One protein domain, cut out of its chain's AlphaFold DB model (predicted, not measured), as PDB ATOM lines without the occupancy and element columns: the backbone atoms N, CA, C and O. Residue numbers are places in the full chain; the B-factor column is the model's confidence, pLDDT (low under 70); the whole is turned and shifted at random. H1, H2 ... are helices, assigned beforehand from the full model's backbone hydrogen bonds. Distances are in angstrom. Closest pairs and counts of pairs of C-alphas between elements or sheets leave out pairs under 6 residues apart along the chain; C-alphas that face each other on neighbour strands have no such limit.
ATOM      1  N   SER A   2      -4.455  46.952  -0.274       74.12
ATOM      2  CA  SER A   2      -5.108  47.243   1.025       74.12
ATOM      3  C   SER A   2      -5.617  48.685   1.202       74.12
ATOM      4  O   SER A   2      -6.776  48.874   1.541       74.12
ATOM      5  N   ARG A   3      -4.804  49.715   0.908       83.88
ATOM      6  CA  ARG A   3      -5.247  51.123   0.993       83.88
ATOM      7  C   ARG A   3      -6.432  51.418   0.071       83.88
ATOM      8  O   ARG A   3      -7.386  52.046   0.489       83.88
ATOM      9  N   MET A   4      -6.381  50.905  -1.156       86.06
ATOM     10  CA  MET A   4      -7.450  51.069  -2.139       86.06
ATOM     11  C   MET A   4      -8.761  50.424  -1.669       86.06
ATOM     12  O   MET A   4      -9.812  51.023  -1.846       86.06
ATOM     13  N   MET A   5      -8.702  49.243  -1.045       88.38
ATOM     14  CA  MET A   5      -9.887  48.584  -0.482       88.38
ATOM     15  C   MET A   5     -10.477  49.371   0.692       88.38
ATOM     16  O   MET A   5     -11.692  49.524   0.771       88.38
ATOM     17  N   LYS A   6      -9.627  49.933   1.560       85.88
ATOM     18  CA  LYS A   6     -10.068  50.818   2.649       85.88
ATOM     19  C   LYS A   6     -10.718  52.098   2.124       85.88
ATOM     20  O   LYS A   6     -11.781  52.471   2.606       85.88
ATOM     21  N   ASP A   7     -10.116  52.729   1.116       88.50
ATOM     22  CA  ASP A   7     -10.652  53.944   0.493       88.50
ATOM     23  C   ASP A   7     -12.000  53.657  -0.199       88.50
ATOM     24  O   ASP A   7     -12.941  54.432  -0.055       88.50
ATOM     25  N   MET A   8     -12.124  52.513  -0.887       88.88
ATOM     26  CA  MET A   8     -13.383  52.050  -1.486       88.88
ATOM     27  C   MET A   8     -14.472  51.850  -0.432       88.88
ATOM     28  O   MET A   8     -15.576  52.370  -0.592       88.88
ATOM     29  N   ARG A   9     -14.145  51.142   0.656       90.19
ATOM     30  CA  ARG A   9     -15.067  50.899   1.769       90.19
ATOM     31  C   ARG A   9     -15.558  52.199   2.390       90.19
ATOM     32  O   ARG A   9     -16.760  52.395   2.537       90.19
ATOM     33  N   ALA A  10     -14.626  53.096   2.711       89.12
ATOM     34  CA  ALA A  10     -14.934  54.384   3.315       89.12
ATOM     35  C   ALA A  10     -15.819  55.248   2.405       89.12
ATOM     36  O   ALA A  10     -16.759  55.875   2.885       89.12
ATOM     37  N   GLU A  11     -15.550  55.266   1.098       91.38
ATOM     38  CA  GLU A  11     -16.330  56.065   0.153       91.38
ATOM     39  C   GLU A  11     -17.750  55.516  -0.035       91.38
ATOM     40  O   GLU A  11     -18.699  56.297  -0.004       91.38
ATOM     41  N   ILE A  12     -17.929  54.197  -0.158       90.62
ATOM     42  CA  ILE A  12     -19.269  53.588  -0.242       90.62
ATOM     43  C   ILE A  12     -20.052  53.842   1.054       90.62
ATOM     44  O   ILE A  12     -21.183  54.325   0.997       90.62
ATOM     45  N   ALA A  13     -19.434  53.617   2.218       87.94
ATOM     46  CA  ALA A  13     -20.066  53.864   3.515       87.94
ATOM     47  C   ALA A  13     -20.474  55.335   3.700       87.94
ATOM     48  O   ALA A  13     -21.539  55.627   4.240       87.94
ATOM     49  N   ARG A  14     -19.654  56.277   3.214       89.19
ATOM     50  CA  ARG A  14     -19.945  57.718   3.264       89.19
ATOM     51  C   ARG A  14     -21.135  58.108   2.387       89.19
ATOM     52  O   ARG A  14     -21.856  59.039   2.732       89.19
ATOM     53  N   GLN A  15     -21.296  57.456   1.239       88.50
ATOM     54  CA  GLN A  15     -22.345  57.780   0.271       88.50
ATOM     55  C   GLN A  15     -23.691  57.141   0.629       88.50
ATOM     56  O   GLN A  15     -24.711  57.671   0.200       88.50
ATOM     57  N   ARG A  16     -23.689  56.024   1.380       86.19
ATOM     58  CA  ARG A  16     -24.878  55.196   1.678       86.19
ATOM     59  C   ARG A  16     -25.759  54.995   0.430       86.19
ATOM     60  O   ARG A  16     -26.910  55.427   0.409       86.19
ATOM     61  N   PRO A  17     -25.192  54.454  -0.666       91.31
ATOM     62  CA  PRO A  17     -25.882  54.445  -1.943       91.31
ATOM     63  C   PRO A  17     -27.074  53.482  -1.923       91.31
ATOM     64  O   PRO A  17     -26.959  52.351  -1.458       91.31
ATOM     65  N   VAL A  18     -28.174  53.914  -2.534       95.00
ATOM     66  CA  VAL A  18     -29.256  53.046  -3.008       95.00
ATOM     67  C   VAL A  18     -29.145  53.001  -4.529       95.00
ATOM     68  O   VAL A  18     -29.114  54.046  -5.185       95.00
ATOM     69  N   VAL A  19     -29.018  51.801  -5.093       96.25
ATOM     70  CA  VAL A  19     -28.813  51.572  -6.528       96.25
ATOM     71  C   VAL A  19     -30.055  50.908  -7.121       96.25
ATOM     72  O   VAL A  19     -30.044  49.700  -7.357       96.25
ATOM     73  N   PRO A  20     -31.140  51.662  -7.374       95.38
ATOM     74  CA  PRO A  20     -32.339  51.091  -7.965       95.38
ATOM     75  C   PRO A  20     -32.059  50.626  -9.397       95.38
ATOM     76  O   PRO A  20     -31.232  51.203 -10.119       95.38
ATOM     77  N   PHE A  21     -32.773  49.592  -9.827       95.88
ATOM     78  CA  PHE A  21     -32.653  49.041 -11.171       95.88
ATOM     79  C   PHE A  21     -33.999  48.550 -11.689       95.88
ATOM     80  O   PHE A  21     -34.845  48.064 -10.948       95.88
ATOM     81  N   THR A  22     -34.188  48.668 -12.997       96.38
ATOM     82  CA  THR A  22     -35.374  48.176 -13.701       96.38
ATOM     83  C   THR A  22     -35.016  47.000 -14.603       96.38
ATOM     84  O   THR A  22     -33.864  46.839 -15.005       96.38
ATOM     85  N   GLU A  23     -36.010  46.222 -15.038       95.88
ATOM     86  CA  GLU A  23     -35.796  45.187 -16.066       95.88
ATOM     87  C   GLU A  23     -35.154  45.748 -17.345       95.88
ATOM     88  O   GLU A  23     -34.334  45.084 -17.974       95.88
ATOM     89  N   SER A  24     -35.450  47.002 -17.708       97.31
ATOM     90  CA  SER A  24     -34.823  47.656 -18.863       97.31
ATOM     91  C   SER A  24     -33.315  47.858 -18.672       97.31
ATOM     92  O   SER A  24     -32.548  47.696 -19.629       97.31
ATOM     93  N   ASP A  25     -32.881  48.197 -17.456       96.88
ATOM     94  CA  ASP A  25     -31.463  48.354 -17.118       96.88
ATOM     95  C   ASP A  25     -30.740  47.009 -17.187       96.88
ATOM     96  O   ASP A  25     -29.672  46.894 -17.798       96.88
ATOM     97  N   ILE A  26     -31.363  45.963 -16.642       97.06
ATOM     98  CA  ILE A  26     -30.795  44.615 -16.650       97.06
ATOM     99  C   ILE A  26     -30.742  44.058 -18.081       97.06
ATOM    100  O   ILE A  26     -29.725  43.499 -18.499       97.06
ATOM    101  N   ASP A  27     -31.770  44.292 -18.894       97.31
ATOM    102  CA  ASP A  27     -31.782  43.929 -20.313       97.31
ATOM    103  C   ASP A  27     -30.717  44.664 -21.129       97.31
ATOM    104  O   ASP A  27     -30.138  44.097 -22.064       97.31
ATOM    105  N   MET A  28     -30.422  45.922 -20.793       96.69
ATOM    106  CA  MET A  28     -29.304  46.645 -21.394       96.69
ATOM    107  C   MET A  28     -27.977  45.939 -21.094       96.69
ATOM    108  O   MET A  28     -27.196  45.715 -22.027       96.69
ATOM    109  N   VAL A  29     -27.743  45.536 -19.839       96.38
ATOM    110  CA  VAL A  29     -26.538  44.785 -19.451       96.38
ATOM    111  C   VAL A  29     -26.466  43.447 -20.183       96.38
ATOM    112  O   VAL A  29     -25.432  43.150 -20.784       96.38
ATOM    113  N   ARG A  30     -27.566  42.682 -20.241       96.94
ATOM    114  CA  ARG A  30     -27.645  41.406 -20.981       96.94
ATOM    115  C   ARG A  30     -27.263  41.584 -22.454       96.94
ATOM    116  O   ARG A  30     -26.396  40.869 -22.957       96.94
ATOM    117  N   ARG A  31     -27.847  42.572 -23.148       96.94
ATOM    118  CA  ARG A  31     -27.536  42.864 -24.563       96.94
ATOM    119  C   ARG A  31     -26.072  43.249 -24.764       96.94
ATOM    120  O   ARG A  31     -25.437  42.799 -25.721       96.94
ATOM    121  N   GLN A  32     -25.523  44.079 -23.876       93.94
ATOM    122  CA  GLN A  32     -24.117  44.468 -23.939       93.94
ATOM    123  C   GLN A  32     -23.204  43.258 -23.738       93.94
ATOM    124  O   GLN A  32     -22.276  43.064 -24.521       93.94
ATOM    125  N   ALA A  33     -23.495  42.436 -22.733       94.38
ATOM    126  CA  ALA A  33     -22.738  41.239 -22.407       94.38
ATOM    127  C   ALA A  33     -22.723  40.231 -23.567       94.38
ATOM    128  O   ALA A  33     -21.656  39.735 -23.927       94.38
ATOM    129  N   GLN A  34     -23.873  40.010 -24.220       95.88
ATOM    130  CA  GLN A  34     -23.981  39.184 -25.431       95.88
ATOM    131  C   GLN A  34     -23.100  39.719 -26.565       95.88
ATOM    132  O   GLN A  34     -22.378  38.956 -27.200       95.88
ATOM    133  N   LYS A  35     -23.122  41.037 -26.800       95.94
ATOM    134  CA  LYS A  35     -22.348  41.676 -27.874       95.94
ATOM    135  C   LYS A  35     -20.837  41.496 -27.705       95.94
ATOM    136  O   LYS A  35     -20.132  41.381 -28.704       95.94
ATOM    137  N   ILE A  36     -20.342  41.516 -26.468       94.12
ATOM    138  CA  ILE A  36     -18.905  41.408 -26.169       94.12
ATOM    139  C   ILE A  36     -18.474  39.997 -25.743       94.12
ATOM    140  O   ILE A  36     -17.298  39.790 -25.459       94.12
ATOM    141  N   GLY A  37     -19.402  39.038 -25.673       92.69
ATOM    142  CA  GLY A  37     -19.124  37.671 -25.230       92.69
ATOM    143  C   GLY A  37     -18.689  37.561 -23.762       92.69
ATOM    144  O   GLY A  37     -17.938  36.649 -23.418       92.69
ATOM    145  N   ASN A  38     -19.117  38.480 -22.889       89.44
ATOM    146  CA  ASN A  38     -18.735  38.456 -21.475       89.44
ATOM    147  C   ASN A  38     -19.695  37.569 -20.672       89.44
ATOM    148  O   ASN A  38     -20.766  38.005 -20.252       89.44
ATOM    149  N   MET A  39     -19.285  36.323 -20.438       90.62
ATOM    150  CA  MET A  39     -20.094  35.350 -19.703       90.62
ATOM    151  C   MET A  39     -20.343  35.736 -18.243       90.62
ATOM    152  O   MET A  39     -21.422  35.441 -17.744       90.62
ATOM    153  N   LYS A  40     -19.409  36.431 -17.576       85.56
ATOM    154  CA  LYS A  40     -19.591  36.858 -16.175       85.56
ATOM    155  C   LYS A  40     -20.762  37.831 -16.040       85.56
ATOM    156  O   LYS A  40     -21.603  37.671 -15.167       85.56
ATOM    157  N   MET A  41     -20.850  38.794 -16.959       91.06
ATOM    158  CA  MET A  41     -21.981  39.724 -17.028       91.06
ATOM    159  C   MET A  41     -23.303  39.023 -17.367       91.06
ATOM    160  O   MET A  41     -24.364  39.502 -16.990       91.06
ATOM    161  N   LEU A  42     -23.266  37.921 -18.126       91.94
ATOM    162  CA  LEU A  42     -24.478  37.183 -18.496       91.94
ATOM    163  C   LEU A  42     -25.026  36.331 -17.356       91.94
ATOM    164  O   LEU A  42     -26.238  36.148 -17.286       91.94
ATOM    165  N   THR A  43     -24.153  35.794 -16.503       93.75
ATOM    166  CA  THR A  43     -24.568  34.964 -15.367       93.75
ATOM    167  C   THR A  43     -25.199  35.782 -14.248       93.75
ATOM    168  O   THR A  43     -26.101  35.278 -13.591       93.75
ATOM    169  N   ASP A  44     -24.759  37.028 -14.062       95.38
ATOM    170  CA  ASP A  44     -25.333  37.950 -13.079       95.38
ATOM    171  C   ASP A  44     -25.388  39.396 -13.621       95.38
ATOM    172  O   ASP A  44     -24.566  40.251 -13.279       95.38
ATOM    173  N   PRO A  45     -26.341  39.698 -14.524       96.25
ATOM    174  CA  PRO A  45     -26.453  41.029 -15.120       96.25
ATOM    175  C   PRO A  45     -26.898  42.096 -14.111       96.25
ATOM    176  O   PRO A  45     -26.606  43.276 -14.302       96.25
ATOM    177  N   GLU A  46     -27.589  41.687 -13.047       96.81
ATOM    178  CA  GLU A  46     -28.071  42.565 -11.983       96.81
ATOM    179  C   GLU A  46     -26.929  42.993 -11.064       96.81
ATOM    180  O   GLU A  46     -26.661  44.190 -10.952       96.81
ATOM    181  N   GLY A  47     -26.168  42.036 -10.520       96.88
ATOM    182  CA  GLY A  47     -24.966  42.347  -9.753       96.88
ATOM    183  C   GLY A  47     -23.968  43.163 -10.573       96.88
ATOM    184  O   GLY A  47     -23.356  44.104 -10.062       96.88
ATOM    185  N   TRP A  48     -23.834  42.882 -11.877       96.88
ATOM    186  CA  TRP A  48     -22.959  43.676 -12.740       96.88
ATOM    187  C   TRP A  48     -23.438  45.122 -12.900       96.88
ATOM    188  O   TRP A  48     -22.622  46.046 -12.844       96.88
ATOM    189  N   TYR A  49     -24.743  45.341 -13.097       97.44
ATOM    190  CA  TYR A  49     -25.315  46.687 -13.134       97.44
ATOM    191  C   TYR A  49     -24.982  47.450 -11.847       97.44
ATOM    192  O   TYR A  49     -24.421  48.548 -11.907       97.44
ATOM    193  N   VAL A  50     -25.242  46.835 -10.690       97.38
ATOM    194  CA  VAL A  50     -24.997  47.445  -9.381       97.38
ATOM    195  C   VAL A  50     -23.513  47.774  -9.198       97.38
ATOM    196  O   VAL A  50     -23.170  48.918  -8.900       97.38
ATOM    197  N   ALA A  51     -22.605  46.837  -9.484       96.88
ATOM    198  CA  ALA A  51     -21.160  47.062  -9.408       96.88
ATOM    199  C   ALA A  51     -20.673  48.190 -10.345       96.88
ATOM    200  O   ALA A  51     -19.797  48.991  -9.993       96.88
ATOM    201  N   MET A  52     -21.254  48.302 -11.542       95.25
ATOM    202  CA  MET A  52     -20.961  49.388 -12.482       95.25
ATOM    203  C   MET A  52     -21.430  50.752 -11.972       95.25
ATOM    204  O   MET A  52     -20.763  51.761 -12.226       95.25
ATOM    205  N   VAL A  53     -22.567  50.820 -11.280       95.69
ATOM    206  CA  VAL A  53     -23.053  52.061 -10.665       95.69
ATOM    207  C   VAL A  53     -22.195  52.421  -9.451       95.69
ATOM    208  O   VAL A  53     -21.675  53.536  -9.402       95.69
ATOM    209  N   LEU A  54     -21.925  51.463  -8.558       95.75
ATOM    210  CA  LEU A  54     -21.071  51.640  -7.376       95.75
ATOM    211  C   LEU A  54     -19.663  52.133  -7.727       95.75
ATOM    212  O   LEU A  54     -19.180  53.116  -7.165       95.75
ATOM    213  N   SER A  55     -19.024  51.532  -8.731       95.38
ATOM    214  CA  SER A  55     -17.715  51.989  -9.223       95.38
ATOM    215  C   SER A  55     -17.721  53.437  -9.743       95.38
ATOM    216  O   SER A  55     -16.682  54.098  -9.727       95.38
ATOM    217  N   GLY A  56     -18.879  53.959 -10.164       94.00
ATOM    218  CA  GLY A  56     -19.053  55.354 -10.570       94.00
ATOM    219  C   GLY A  56     -18.958  56.359  -9.417       94.00
ATOM    220  O   GLY A  56     -18.564  57.501  -9.658       94.00
ATOM    221  N   TYR A  57     -19.254  55.946  -8.179       90.75
ATOM    222  CA  TYR A  57     -19.021  56.769  -6.983       90.75
ATOM    223  C   TYR A  57     -17.531  56.840  -6.630       90.75
ATOM    224  O   TYR A  57     -17.057  57.864  -6.147       90.75
ATOM    225  N   LEU A  58     -16.775  55.781  -6.933       92.31
ATOM    226  CA  LEU A  58     -15.348  55.687  -6.618       92.31
ATOM    227  C   LEU A  58     -14.473  56.483  -7.588       92.31
ATOM    228  O   LEU A  58     -13.413  56.993  -7.218       92.31
ATOM    229  N   THR A  59     -14.857  56.552  -8.866       92.81
ATOM    230  CA  THR A  59     -14.032  57.209  -9.879       92.81
ATOM    231  C   THR A  59     -14.800  57.616 -11.136       92.81
ATOM    232  O   THR A  59     -15.749  56.964 -11.564       92.81
ATOM    233  N   LYS A  60     -14.324  58.691 -11.778       92.56
ATOM    234  CA  LYS A  60     -14.779  59.137 -13.107       92.56
ATOM    235  C   LYS A  60     -13.916  58.599 -14.251       92.56
ATOM    236  O   LYS A  60     -14.296  58.742 -15.410       92.56
ATOM    237  N   ASP A  61     -12.755  58.020 -13.941       95.50
ATOM    238  CA  ASP A  61     -11.864  57.436 -14.941       95.50
ATOM    239  C   ASP A  61     -12.432  56.107 -15.455       95.50
ATOM    240  O   ASP A  61     -12.823  55.244 -14.670       95.50
ATOM    241  N   LYS A  62     -12.504  55.948 -16.779       91.94
ATOM    242  CA  LYS A  62     -13.214  54.826 -17.404       91.94
ATOM    243  C   LYS A  62     -12.541  53.480 -17.131       91.94
ATOM    244  O   LYS A  62     -13.240  52.512 -16.833       91.94
ATOM    245  N   ASP A  63     -11.216  53.424 -17.223       91.69
ATOM    246  CA  ASP A  63     -10.468  52.174 -17.070       91.69
ATOM    247  C   ASP A  63     -10.457  51.739 -15.603       91.69
ATOM    248  O   ASP A  63     -10.708  50.573 -15.289       91.69
ATOM    249  N   ARG A  64     -10.289  52.691 -14.676       93.06
ATOM    250  CA  ARG A  64     -10.429  52.428 -13.238       93.06
ATOM    251  C   ARG A  64     -11.841  52.016 -12.851       93.06
ATOM    252  O   ARG A  64     -11.991  51.159 -11.987       93.06
ATOM    253  N   ARG A  65     -12.871  52.602 -13.467       93.88
ATOM    254  CA  ARG A  65     -14.263  52.227 -13.195       93.88
ATOM    255  C   ARG A  65     -14.523  50.770 -13.561       93.88
ATOM    256  O   ARG A  65     -15.096  50.054 -12.751       93.88
ATOM    257  N   LEU A  66     -14.053  50.327 -14.731       92.19
ATOM    258  CA  LEU A  66     -14.169  48.926 -15.145       92.19
ATOM    259  C   LEU A  66     -13.403  47.988 -14.200       92.19
ATOM    260  O   LEU A  66     -13.913  46.946 -13.808       92.19
ATOM    261  N   TYR A  67     -12.200  48.378 -13.783       92.94
ATOM    262  CA  TYR A  67     -11.434  47.604 -12.806       92.94
ATOM    263  C   TYR A  67     -12.163  47.473 -11.456       92.94
ATOM    264  O   TYR A  67     -12.253  46.381 -10.897       92.94
ATOM    265  N   PHE A  68     -12.738  48.563 -10.936       94.19
ATOM    266  CA  PHE A  68     -13.518  48.514  -9.698       94.19
ATOM    267  C   PHE A  68     -14.814  47.727  -9.843       94.19
ATOM    268  O   PHE A  68     -15.181  47.027  -8.906       94.19
ATOM    269  N   SER A  69     -15.502  47.804 -10.985       94.38
ATOM    270  CA  SER A  69     -16.718  47.018 -11.196       94.38
ATOM    271  C   SER A  69     -16.422  45.522 -11.203       94.38
ATOM    272  O   SER A  69     -17.222  44.759 -10.683       94.38
ATOM    273  N   GLU A  70     -15.276  45.092 -11.742       93.31
ATOM    274  CA  GLU A  70     -14.868  43.683 -11.695       93.31
ATOM    275  C   GLU A  70     -14.609  43.195 -10.268       93.31
ATOM    276  O   GLU A  70     -15.048  42.100  -9.920       93.31
ATOM    277  N   ILE A  71     -13.937  44.006  -9.442       93.00
ATOM    278  CA  ILE A  71     -13.716  43.695  -8.022       93.00
ATOM    279  C   ILE A  71     -15.051  43.655  -7.283       93.00
ATOM    280  O   ILE A  71     -15.361  42.657  -6.648       93.00
ATOM    281  N   LEU A  72     -15.849  44.720  -7.383       94.75
ATOM    282  CA  LEU A  72     -17.129  44.815  -6.688       94.75
ATOM    283  C   LEU A  72     -18.045  43.659  -7.079       94.75
ATOM    284  O   LEU A  72     -18.540  42.978  -6.203       94.75
ATOM    285  N   HIS A  73     -18.198  43.372  -8.372       95.94
ATOM    286  CA  HIS A  73     -19.023  42.259  -8.843       95.94
ATOM    287  C   HIS A  73     -18.561  40.895  -8.308       95.94
ATOM    288  O   HIS A  73     -19.384  40.017  -8.087       95.94
ATOM    289  N   ALA A  74     -17.255  40.696  -8.105       94.38
ATOM    290  CA  ALA A  74     -16.741  39.458  -7.521       94.38
ATOM    291  C   ALA A  74     -17.059  39.316  -6.019       94.38
ATOM    292  O   ALA A  74     -17.059  38.196  -5.519       94.38
ATOM    293  N   HIS A  75     -17.337  40.430  -5.337       95.00
ATOM    294  CA  HIS A  75     -17.567  40.534  -3.892       95.00
ATOM    295  C   HIS A  75     -18.909  41.231  -3.598       95.00
ATOM    296  O   HIS A  75     -19.029  42.074  -2.705       95.00
ATOM    297  N   LEU A  76     -19.922  40.924  -4.411       96.31
ATOM    298  CA  LEU A  76     -21.266  41.487  -4.320       96.31
ATOM    299  C   LEU A  76     -22.296  40.359  -4.397       96.31
ATOM    300  O   LEU A  76     -22.228  39.509  -5.281       96.31
ATOM    301  N   SER A  77     -23.267  40.375  -3.487       96.56
ATOM    302  CA  SER A  77     -24.333  39.374  -3.407       96.56
ATOM    303  C   SER A  77     -25.707  40.025  -3.512       96.56
ATOM    304  O   SER A  77     -26.018  40.954  -2.773       96.56
TER     305      SER A  77
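What this domain is: This is residues 2 to 77 of the 296 residues of an uncharacterized protein of Lachnospiraceae bacterium JC7 (UniProt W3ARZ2). Two helices, H1 and H2, stand at opposite ends of an elongated body, with H4 spanning the middle between them and H5 crossing H4 at its side. The stretch from residue 16 to 22 bridges H1 and H2, and short H3 packs on H2. The printed part has 76 residues with five named helices, in the order H1 to H5, and no named strand: all helix. It is compact, with a radius of gyration of the C-alphas of 12.5 A, and spans 34 by 22 by 22 A.

How they stand to each other: H1, residues 2 to 15, and H2, residues 23 to 36, are apart. H2 touches H3, residues 39 to 43, with residues 29 to 34 alone; the closest C-alphas, of Ala 33 and Met 41, are 5.6 A apart. H4, residues 45 to 58, is the hub, touching three helices. It touches H1 about perpendicular, at 85 degrees, the closest C-alphas being those of Met 8 and Leu 58, 6.6 A. It touches H2 about perpendicular, at 88 degrees, the closest C-alphas being those of Val 29 and Pro 45, 5.7 A. H5, residues 62 to 74, touches H4 at a steep tilt of 51 degrees, opposite ways, the closest C-alphas being those of Ala 51 and Ser 69, 4.8 A. Every O i to N i+4 pair is within hydrogen-bond range in H1, H2, H3 and H5; in H4, 7 of 10 are.

Where its parts are: H1 begins at C-alpha 2 (-5.108, 47.243, 1.025) and is 20.2 A long. H2 is 20.0 A, H3 6.2 A and H4 20.3 A long. H5, 18.6 A, ends at C-alpha 74 (-16.741, 39.458, -7.521).

The domain as a whole: The C-alphas farthest apart, of Arg 3 and Ser 24, are 35.8 A apart. The printed part has no cut, and no link is long. No printed residue is under 70 in pLDDT.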